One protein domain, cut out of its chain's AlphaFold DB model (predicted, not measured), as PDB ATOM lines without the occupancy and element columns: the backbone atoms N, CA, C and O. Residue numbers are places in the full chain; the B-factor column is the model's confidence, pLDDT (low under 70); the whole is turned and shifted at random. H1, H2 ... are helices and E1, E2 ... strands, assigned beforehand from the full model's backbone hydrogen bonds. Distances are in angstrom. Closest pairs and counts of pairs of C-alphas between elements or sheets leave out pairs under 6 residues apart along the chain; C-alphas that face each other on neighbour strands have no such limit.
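AT A GLANCE: This is residues 4 to 70 of the 76 residues of an uncharacterized protein of Vibrio marinisediminis (UniProt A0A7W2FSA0). What is the shape? A strongly twisted four-stranded sheet has helix H2 packed over one face, along the strands; the shorter helix H1 packs on H2 and only grazes the sheet. The long hairpin E3 and E4 makes one side of the sheet. How is it made up? The printed part has 67 residues with two named helices and four named strands, E1 H1 E2 H2 E3 E4, mixed in class; the sheet's order is E2 E1 E3 E4, antiparallel throughout. It is compact, with radius of gyration of the C-alphas 11.0 A and spans of 29 by 25 by 21 A.

HOW THE PARTS SIT: How do the strands pair? E1, residues 4 to 7, has E2, residues 29 to 33, and E3, residues 50 to 57, as antiparallel neighbours; within hydrogen-bond range are N 6 and O 30, 2.8 A, and N 5 and O 56, 2.8 A. E3 forms a hairpin with E4, residues 62 to 69, at 165 degrees, with N 64 and O 55 2.7 A apart. Where are the helices? H2, residues 34 to 46, is on one face, making two layers, at a height over the sheet of 8.7 A; E2, H2 and E3 form a split strand-helix-strand unit, E1 between its strands, with a right-handed crossover. H1, residues 10 to 17, touches residues 40 to 44 of H2 alone, closest C-alphas Val 16 and Ile 40, 6.5 A, at a steep tilt of 69 degrees, only just short of about perpendicular, opposite ways. In H1 and H2 every O i to N i+4 pair is within hydrogen-bond range.

IN THESE COORDINATES: Where are the anchors? E1 begins at C-alpha 4 (-50.064, -7.465, 9.195) and E4 ends at C-alpha 69 (-38.240, -11.790, -9.078). Which elements are long? E3 measures 22.6 A, E4 22.5 A and H2 18.5 A.

THE WHOLE: How large is it? The farthest C-alphas, those of Glu 18 and Asp 60, are 29.8 A apart. Any breaks or weak places? The printed part has no cut; the link H1 to E2 is long, 11 residues, and residues 21 to 22 are under 70 in pLDDT.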
ATOM      1  N   ILE A   4     -51.416  -7.393   9.726       88.12
ATOM      2  CA  ILE A   4     -50.064  -7.465   9.195       88.12
ATOM      3  C   ILE A   4     -49.723  -6.061   8.714       88.12
ATOM      4  O   ILE A   4     -50.514  -5.434   8.005       88.12
ATOM      5  N   GLY A   5     -48.553  -5.579   9.110       90.50
ATOM      6  CA  GLY A   5     -47.909  -4.446   8.472       90.50
ATOM      7  C   GLY A   5     -47.258  -4.912   7.176       90.50
ATOM      8  O   GLY A   5     -46.480  -5.864   7.184       90.50
ATOM      9  N   LEU A   6     -47.563  -4.254   6.065       91.25
ATOM     10  CA  LEU A   6     -46.876  -4.462   4.797       91.25
ATOM     11  C   LEU A   6     -46.125  -3.205   4.415       91.25
ATOM     12  O   LEU A   6     -46.721  -2.137   4.311       91.25
ATOM     13  N   GLN A   7     -44.841  -3.334   4.132       92.75
ATOM     14  CA  GLN A   7     -44.094  -2.265   3.496       92.75
ATOM     15  C   GLN A   7     -43.989  -2.568   2.007       92.75
ATOM     16  O   GLN A   7     -43.296  -3.499   1.595       92.75
ATOM     17  N   LEU A   8     -44.717  -1.785   1.218       90.12
ATOM     18  CA  LEU A   8     -44.710  -1.843  -0.239       90.12
ATOM     19  C   LEU A   8     -43.845  -0.697  -0.775       90.12
ATOM     20  O   LEU A   8     -43.891   0.422  -0.260       90.12
ATOM     21  N   ASP A   9     -43.073  -0.937  -1.826       90.19
ATOM     22  CA  ASP A   9     -42.450   0.134  -2.603       90.19
ATOM     23  C   ASP A   9     -43.473   0.795  -3.545       90.19
ATOM     24  O   ASP A   9     -44.598   0.326  -3.718       90.19
ATOM     25  N   ALA A  10     -43.072   1.887  -4.197       87.75
ATOM     26  CA  ALA A  10     -43.955   2.658  -5.067       87.75
ATOM     27  C   ALA A  10     -44.580   1.829  -6.207       87.75
ATOM     28  O   ALA A  10     -45.732   2.064  -6.566       87.75
ATOM     29  N   LYS A  11     -43.853   0.847  -6.759       88.50
ATOM     30  CA  LYS A  11     -44.354   0.006  -7.850       88.50
ATOM     31  C   LYS A  11     -45.340  -1.033  -7.328       88.50
ATOM     32  O   LYS A  11     -46.400  -1.192  -7.925       88.50
ATOM     33  N   ALA A  12     -45.032  -1.692  -6.210       88.75
ATOM     34  CA  ALA A  12     -45.976  -2.605  -5.571       88.75
ATOM     35  C   ALA A  12     -47.266  -1.879  -5.163       88.75
ATOM     36  O   ALA A  12     -48.349  -2.389  -5.434       88.75
ATOM     37  N   LYS A  13     -47.158  -0.661  -4.604       88.00
ATOM     38  CA  LYS A  13     -48.310   0.205  -4.291       88.00
ATOM     39  C   LYS A  13     -49.158   0.486  -5.519       88.00
ATOM     40  O   LYS A  13     -50.359   0.279  -5.465       88.00
ATOM     41  N   GLN A  14     -48.539   0.901  -6.623       88.06
ATOM     42  CA  GLN A  14     -49.271   1.211  -7.849       88.06
ATOM     43  C   GLN A  14     -50.100   0.015  -8.343       88.06
ATOM     44  O   GLN A  14     -51.256   0.205  -8.699       88.06
ATOM     45  N   LEU A  15     -49.540  -1.200  -8.297       87.94
ATOM     46  CA  LEU A  15     -50.245  -2.425  -8.696       87.94
ATOM     47  C   LEU A  15     -51.426  -2.742  -7.771       87.94
ATOM     48  O   LEU A  15     -52.510  -3.099  -8.227       87.94
ATOM     49  N   VAL A  16     -51.242  -2.604  -6.455       88.19
ATOM     50  CA  VAL A  16     -52.317  -2.912  -5.501       88.19
ATOM     51  C   VAL A  16     -53.369  -1.810  -5.423       88.19
ATOM     52  O   VAL A  16     -54.518  -2.116  -5.129       88.19
ATOM     53  N   SER A  17     -53.025  -0.555  -5.717       83.75
ATOM     54  CA  SER A  17     -53.968   0.570  -5.732       83.75
ATOM     55  C   SER A  17     -55.055   0.417  -6.795       83.75
ATOM     56  O   SER A  17     -56.140   0.962  -6.625       83.75
ATOM     57  N   GLU A  18     -54.811  -0.353  -7.859       79.81
ATOM     58  CA  GLU A  18     -55.849  -0.701  -8.840       79.81
ATOM     59  C   GLU A  18     -56.887  -1.684  -8.272       79.81
ATOM     60  O   GLU A  18     -58.033  -1.700  -8.711       79.81
ATOM     61  N   SER A  19     -56.497  -2.490  -7.279       80.62
ATOM     62  CA  SER A  19     -57.355  -3.501  -6.639       80.62
ATOM     63  C   SER A  19     -57.922  -3.058  -5.285       80.62
ATOM     64  O   SER A  19     -58.914  -3.618  -4.819       80.62
ATOM     65  N   PHE A  20     -57.302  -2.070  -4.639       79.75
ATOM     66  CA  PHE A  20     -57.675  -1.566  -3.321       79.75
ATOM     67  C   PHE A  20     -57.652  -0.031  -3.326       79.75
ATOM     68  O   PHE A  20     -56.588   0.583  -3.260       79.75
ATOM     69  N   GLU A  21     -58.833   0.587  -3.379       68.62
ATOM     70  CA  GLU A  21     -58.979   2.052  -3.445       68.62
ATOM     71  C   GLU A  21     -58.608   2.768  -2.130       68.62
ATOM     72  O   GLU A  21     -58.195   3.925  -2.157       68.62
ATOM     73  N   GLU A  22     -58.702   2.092  -0.978       65.31
ATOM     74  CA  GLU A  22     -58.482   2.687   0.352       65.31
ATOM     75  C   GLU A  22     -57.515   1.845   1.194       65.31
ATOM     76  O   GLU A  22     -57.897   1.140   2.131       65.31
ATOM     77  N   LEU A  23     -56.234   1.891   0.839       74.62
ATOM     78  CA  LEU A  23     -55.186   1.296   1.658       74.62
ATOM     79  C   LEU A  23     -54.708   2.311   2.709       74.62
ATOM     80  O   LEU A  23     -54.116   3.332   2.366       74.62
ATOM     81  N   ASP A  24     -54.967   2.024   3.989       73.62
ATOM     82  CA  ASP A  24     -54.504   2.849   5.111       73.62
ATOM     83  C   ASP A  24     -52.993   2.652   5.304       73.62
ATOM     84  O   ASP A  24     -52.527   1.611   5.788       73.62
ATOM     85  N   GLU A  25     -52.225   3.639   4.846       82.81
ATOM     86  CA  GLU A  25     -50.777   3.691   4.999       82.81
ATOM     87  C   GLU A  25     -50.395   4.664   6.113       82.81
ATOM     88  O   GLU A  25     -50.702   5.855   6.055       82.81
ATOM     89  N   GLN A  26     -49.661   4.162   7.102       81.25
ATOM     90  CA  GLN A  26     -49.112   4.954   8.198       81.25
ATOM     91  C   GLN A  26     -47.606   4.711   8.287       81.25
ATOM     92  O   GLN A  26     -47.160   3.569   8.367       81.25
ATOM     93  N   ASP A  27     -46.813   5.785   8.219       82.50
ATOM     94  CA  ASP A  27     -45.340   5.736   8.259       82.50
ATOM     95  C   ASP A  27     -44.712   4.767   7.229       82.50
ATOM     96  O   ASP A  27     -43.697   4.116   7.478       82.50
ATOM     97  N   GLY A  28     -45.327   4.653   6.046       83.50
ATOM     98  CA  GLY A  28     -44.881   3.753   4.976       83.50
ATOM     99  C   GLY A  28     -45.275   2.285   5.170       83.50
ATOM    100  O   GLY A  28     -44.905   1.453   4.342       83.50
ATOM    101  N   TRP A  29     -46.031   1.970   6.223       87.81
ATOM    102  CA  TRP A  29     -46.593   0.651   6.486       87.81
ATOM    103  C   TRP A  29     -48.088   0.624   6.201       87.81
ATOM    104  O   TRP A  29     -48.864   1.428   6.709       87.81
ATOM    105  N   LEU A  30     -48.497  -0.368   5.428       88.94
ATOM    106  CA  LEU A  30     -49.881  -0.693   5.161       88.94
ATOM    107  C   LEU A  30     -50.400  -1.626   6.247       88.94
ATOM    108  O   LEU A  30     -49.911  -2.751   6.375       88.94
ATOM    109  N   LYS A  31     -51.395  -1.199   7.020       89.31
ATOM    110  CA  LYS A  31     -51.933  -2.037   8.093       89.31
ATOM    111  C   LYS A  31     -53.181  -2.762   7.620       89.31
ATOM    112  O   LYS A  31     -54.277  -2.211   7.618       89.31
ATOM    113  N   VAL A  32     -53.023  -4.023   7.228       88.25
ATOM    114  CA  VAL A  32     -54.107  -4.798   6.611       88.25
ATOM    115  C   VAL A  32     -54.349  -6.131   7.323       88.25
ATOM    116  O   VAL A  32     -53.447  -6.691   7.942       88.25
ATOM    117  N   PRO A  33     -55.563  -6.705   7.255       88.75
ATOM    118  CA  PRO A  33     -55.797  -8.074   7.704       88.75
ATOM    119  C   PRO A  33     -54.925  -9.082   6.941       88.75
ATOM    120  O   PRO A  33     -54.735  -8.936   5.735       88.75
ATOM    121  N   VAL A  34     -54.517 -10.182   7.591       85.94
ATOM    122  CA  VAL A  34     -53.791 -11.314   6.956       85.94
ATOM    123  C   VAL A  34     -54.370 -11.727   5.595       85.94
ATOM    124  O   VAL A  34     -53.629 -12.007   4.658       85.94
ATOM    125  N   ARG A  35     -55.703 -11.764   5.466       88.06
ATOM    126  CA  ARG A  35     -56.380 -12.155   4.216       88.06
ATOM    127  C   ARG A  35     -56.148 -11.164   3.073       88.06
ATOM    128  O   ARG A  35     -56.135 -11.571   1.919       88.06
ATOM    129  N   ILE A  36     -56.014  -9.880   3.387       88.69
ATOM    130  CA  ILE A  36     -55.717  -8.833   2.406       88.69
ATOM    131  C   ILE A  36     -54.237  -8.904   2.030       88.69
ATOM    132  O   ILE A  36     -53.922  -8.885   0.849       88.69
ATOM    133  N   ALA A  37     -53.345  -9.117   3.002       88.44
ATOM    134  CA  ALA A  37     -51.927  -9.332   2.722       88.44
ATOM    135  C   ALA A  37     -51.683 -10.521   1.781       88.44
ATOM    136  O   ALA A  37     -50.920 -10.413   0.827       88.44
ATOM    137  N   ALA A  38     -52.390 -11.635   1.993       88.75
ATOM    138  CA  ALA A  38     -52.334 -12.787   1.095       88.75
ATOM    139  C   ALA A  38     -52.844 -12.470  -0.323       88.75
ATOM    140  O   ALA A  38     -52.272 -12.953  -1.292       88.75
ATOM    141  N   GLN A  39     -53.889 -11.645  -0.457       90.69
ATOM    142  CA  GLN A  39     -54.370 -11.202  -1.772       90.69
ATOM    143  C   GLN A  39     -53.359 -10.292  -2.471       90.69
ATOM    144  O   GLN A  39     -53.126 -10.458  -3.662       90.69
ATOM    145  N   ILE A  40     -52.717  -9.384  -1.730       90.31
ATOM    146  CA  ILE A  40     -51.634  -8.544  -2.249       90.31
ATOM    147  C   ILE A  40     -50.478  -9.415  -2.762       90.31
ATOM    148  O   ILE A  40     -50.010  -9.185  -3.869       90.31
ATOM    149  N   ASP A  41     -50.053 -10.447  -2.020       90.06
ATOM    150  CA  ASP A  41     -49.021 -11.383  -2.503       90.06
ATOM    151  C   ASP A  41     -49.421 -12.067  -3.815       90.06
ATOM    152  O   ASP A  41     -48.598 -12.122  -4.729       90.06
ATOM    153  N   SER A  42     -50.666 -12.543  -3.934       90.69
ATOM    154  CA  SER A  42     -51.165 -13.134  -5.182       90.69
ATOM    155  C   SER A  42     -51.102 -12.142  -6.341       90.69
ATOM    156  O   SER A  42     -50.492 -12.462  -7.355       90.69
ATOM    157  N   ILE A  43     -51.627 -10.926  -6.159       90.75
ATOM    158  CA  ILE A  43     -51.628  -9.883  -7.196       90.75
ATOM    159  C   ILE A  43     -50.199  -9.572  -7.641       90.75
ATOM    160  O   ILE A  43     -49.910  -9.562  -8.831       90.75
ATOM    161  N   LEU A  44     -49.267  -9.386  -6.701       90.38
ATOM    162  CA  LEU A  44     -47.867  -9.116  -7.034       90.38
ATOM    163  C   LEU A  44     -47.231 -10.274  -7.822       90.38
ATOM    164  O   LEU A  44     -46.436 -10.040  -8.730       90.38
ATOM    165  N   ARG A  45     -47.573 -11.531  -7.520       89.12
ATOM    166  CA  ARG A  45     -47.090 -12.684  -8.300       89.12
ATOM    167  C   ARG A  45     -47.709 -12.745  -9.692       89.12
ATOM    168  O   ARG A  45     -46.979 -13.016 -10.644       89.12
ATOM    169  N   GLU A  46     -49.015 -12.528  -9.797       90.31
ATOM    170  CA  GLU A  46     -49.764 -12.555 -11.059       90.31
ATOM    171  C   GLU A  46     -49.288 -11.452 -12.007       90.31
ATOM    172  O   GLU A  46     -48.980 -11.729 -13.164       90.31
ATOM    173  N   GLU A  47     -49.070 -10.250 -11.476       89.88
ATOM    174  CA  GLU A  47     -48.527  -9.095 -12.198       89.88
ATOM    175  C   GLU A  47     -47.013  -9.194 -12.447       89.88
ATOM    176  O   GLU A  47     -46.383  -8.248 -12.928       89.88
ATOM    177  N   GLN A  48     -46.397 -10.331 -12.101       89.00
ATOM    178  CA  GLN A  48     -44.964 -10.583 -12.246       89.00
ATOM    179  C   GLN A  48     -44.111  -9.447 -11.666       89.00
ATOM    180  O   GLN A  48     -43.089  -9.043 -12.235       89.00
ATOM    181  N   TYR A  49     -44.540  -8.917 -10.523       90.88
ATOM    182  CA  TYR A  49     -43.851  -7.841  -9.841       90.88
ATOM    183  C   TYR A  49     -42.404  -8.251  -9.514       90.88
ATOM    184  O   TYR A  49     -42.090  -9.408  -9.219       90.88
ATOM    185  N   VAL A  50     -41.503  -7.270  -9.606       91.81
ATOM    186  CA  VAL A  50     -40.072  -7.427  -9.336       91.81
ATOM    187  C   VAL A  50     -39.677  -6.388  -8.304       91.81
ATOM    188  O   VAL A  50     -39.756  -5.191  -8.588       91.81
ATOM    189  N   GLY A  51     -39.226  -6.859  -7.148       90.88
ATOM    190  CA  GLY A  51     -38.769  -6.044  -6.032       90.88
ATOM    191  C   GLY A  51     -39.017  -6.742  -4.700       90.88
ATOM    192  O   GLY A  51     -39.073  -7.970  -4.644       90.88
ATOM    193  N   THR A  52     -39.143  -5.975  -3.626       91.31
ATOM    194  CA  THR A  52     -39.143  -6.505  -2.263       91.31
ATOM    195  C   THR A  52     -40.315  -5.948  -1.472       91.31
ATOM    196  O   THR A  52     -40.553  -4.743  -1.488       91.31
ATOM    197  N   VAL A  53     -41.014  -6.820  -0.747       91.69
ATOM    198  CA  VAL A  53     -42.067  -6.446   0.203       91.69
ATOM    199  C   VAL A  53     -41.711  -6.976   1.578       91.69
ATOM    200  O   VAL A  53     -41.363  -8.148   1.723       91.69
ATOM    201  N   VAL A  54     -41.849  -6.134   2.597       92.25
ATOM    202  CA  VAL A  54     -41.644  -6.546   3.990       92.25
ATOM    203  C   VAL A  54     -42.988  -6.834   4.639       92.25
ATOM    204  O   VAL A  54     -43.912  -6.027   4.570       92.25
ATOM    205  N   TRP A  55     -43.099  -8.003   5.259       91.69
ATOM    206  CA  TRP A  55     -44.251  -8.447   6.030       91.69
ATOM    207  C   TRP A  55     -43.911  -8.406   7.507       91.69
ATOM    208  O   TRP A  55     -42.964  -9.053   7.940       91.69
ATOM    209  N   PHE A  56     -44.719  -7.714   8.292       90.31
ATOM    210  CA  PHE A  56     -44.552  -7.615   9.732       90.31
ATOM    211  C   PHE A  56     -45.819  -8.083  10.452       90.31
ATOM    212  O   PHE A  56     -46.886  -7.487  10.308       90.31
ATOM    213  N   SER A  57     -45.716  -9.157  11.236       86.94
ATOM    214  CA  SER A  57     -46.784  -9.582  12.148       86.94
ATOM    215  C   SER A  57     -46.578  -8.930  13.506       86.94
ATOM    216  O   SER A  57     -45.663  -9.303  14.235       86.94
ATOM    217  N   GLU A  58     -47.460  -8.005  13.890       80.19
ATOM    218  CA  GLU A  58     -47.456  -7.413  15.237       80.19
ATOM    219  C   GLU A  58     -47.774  -8.443  16.328       80.19
ATOM    220  O   GLU A  58     -47.347  -8.292  17.467       80.19
ATOM    221  N   SER A  59     -48.547  -9.483  15.999       80.44
ATOM    222  CA  SER A  59     -48.958 -10.500  16.977       80.44
ATOM    223  C   SER A  59     -47.812 -11.432  17.355       80.44
ATOM    224  O   SER A  59     -47.693 -11.827  18.511       80.44
ATOM    225  N   ASP A  60     -46.963 -11.756  16.381       80.25
ATOM    226  CA  ASP A  60     -45.844 -12.681  16.554       80.25
ATOM    227  C   ASP A  60     -44.496 -11.949  16.669       80.25
ATOM    228  O   ASP A  60     -43.484 -12.580  16.958       80.25
ATOM    229  N   PHE A  61     -44.476 -10.627  16.450       79.88
ATOM    230  CA  PHE A  61     -43.266  -9.806  16.311       79.88
ATOM    231  C   PHE A  61     -42.277 -10.386  15.289       79.88
ATOM    232  O   PHE A  61     -41.061 -10.375  15.487       79.88
ATOM    233  N   ILE A  62     -42.814 -10.916  14.188       85.69
ATOM    234  CA  ILE A  62     -42.033 -11.519  13.107       85.69
ATOM    235  C   ILE A  62     -42.011 -10.560  11.927       85.69
ATOM    236  O   ILE A  62     -43.065 -10.189  11.408       85.69
ATOM    237  N   GLU A  63     -40.808 -10.231  11.471       89.81
ATOM    238  CA  GLU A  63     -40.567  -9.572  10.195       89.81
ATOM    239  C   GLU A  63     -40.100 -10.603   9.163       89.81
ATOM    240  O   GLU A  63     -39.266 -11.469   9.448       89.81
ATOM    241  N   LYS A  64     -40.659 -10.534   7.959       90.44
ATOM    242  CA  LYS A  64     -40.313 -11.392   6.836       90.44
ATOM    243  C   LYS A  64     -40.204 -10.562   5.571       90.44
ATOM    244  O   LYS A  64     -41.191 -10.026   5.080       90.44
ATOM    245  N   GLU A  65     -39.014 -10.533   5.004       91.56
ATOM    246  CA  GLU A  65     -38.781  -9.961   3.687       91.56
ATOM    247  C   GLU A  65     -39.153 -10.976   2.593       91.56
ATOM    248  O   GLU A  65     -38.779 -12.152   2.657       91.56
ATOM    249  N   ILE A  66     -39.916 -10.535   1.595       89.88
ATOM    250  CA  ILE A  66     -40.303 -11.327   0.428       89.88
ATOM    251  C   ILE A  66     -39.743 -10.652  -0.816       89.88
ATOM    252  O   ILE A  66     -40.128  -9.537  -1.161       89.88
ATOM    253  N   ILE A  67     -38.853 -11.361  -1.503       90.50
ATOM    254  CA  ILE A  67     -38.255 -10.915  -2.758       90.50
ATOM    255  C   ILE A  67     -39.046 -11.533  -3.911       90.50
ATOM    256  O   ILE A  67     -39.093 -12.756  -4.067       90.50
ATOM    257  N   TYR A  68     -39.652 -10.681  -4.727       89.50
ATOM    258  CA  TYR A  68     -40.331 -11.046  -5.961       89.50
ATOM    259  C   TYR A  68     -39.378 -10.811  -7.127       89.50
ATOM    260  O   TYR A  68     -38.806  -9.734  -7.287       89.50
ATOM    261  N   THR A  69     -39.188 -11.829  -7.956       87.12
ATOM    262  CA  THR A  69     -38.240 -11.790  -9.078       87.12
ATOM    263  C   THR A  69     -38.931 -11.747 -10.438       87.12
ATOM    264  O   THR A  69     -38.256 -11.870 -11.455       87.12
ATOM    265  N   GLY A  70     -40.263 -11.596 -10.489       76.50
ATOM    266  CA  GLY A  70     -41.064 -11.598 -11.727       76.50
ATOM    267  C   GLY A  70     -41.049 -12.918 -12.509       76.50
ATOM    268  O   GLY A  70     -41.806 -13.104 -13.461       76.50
TER     269      GLY A  70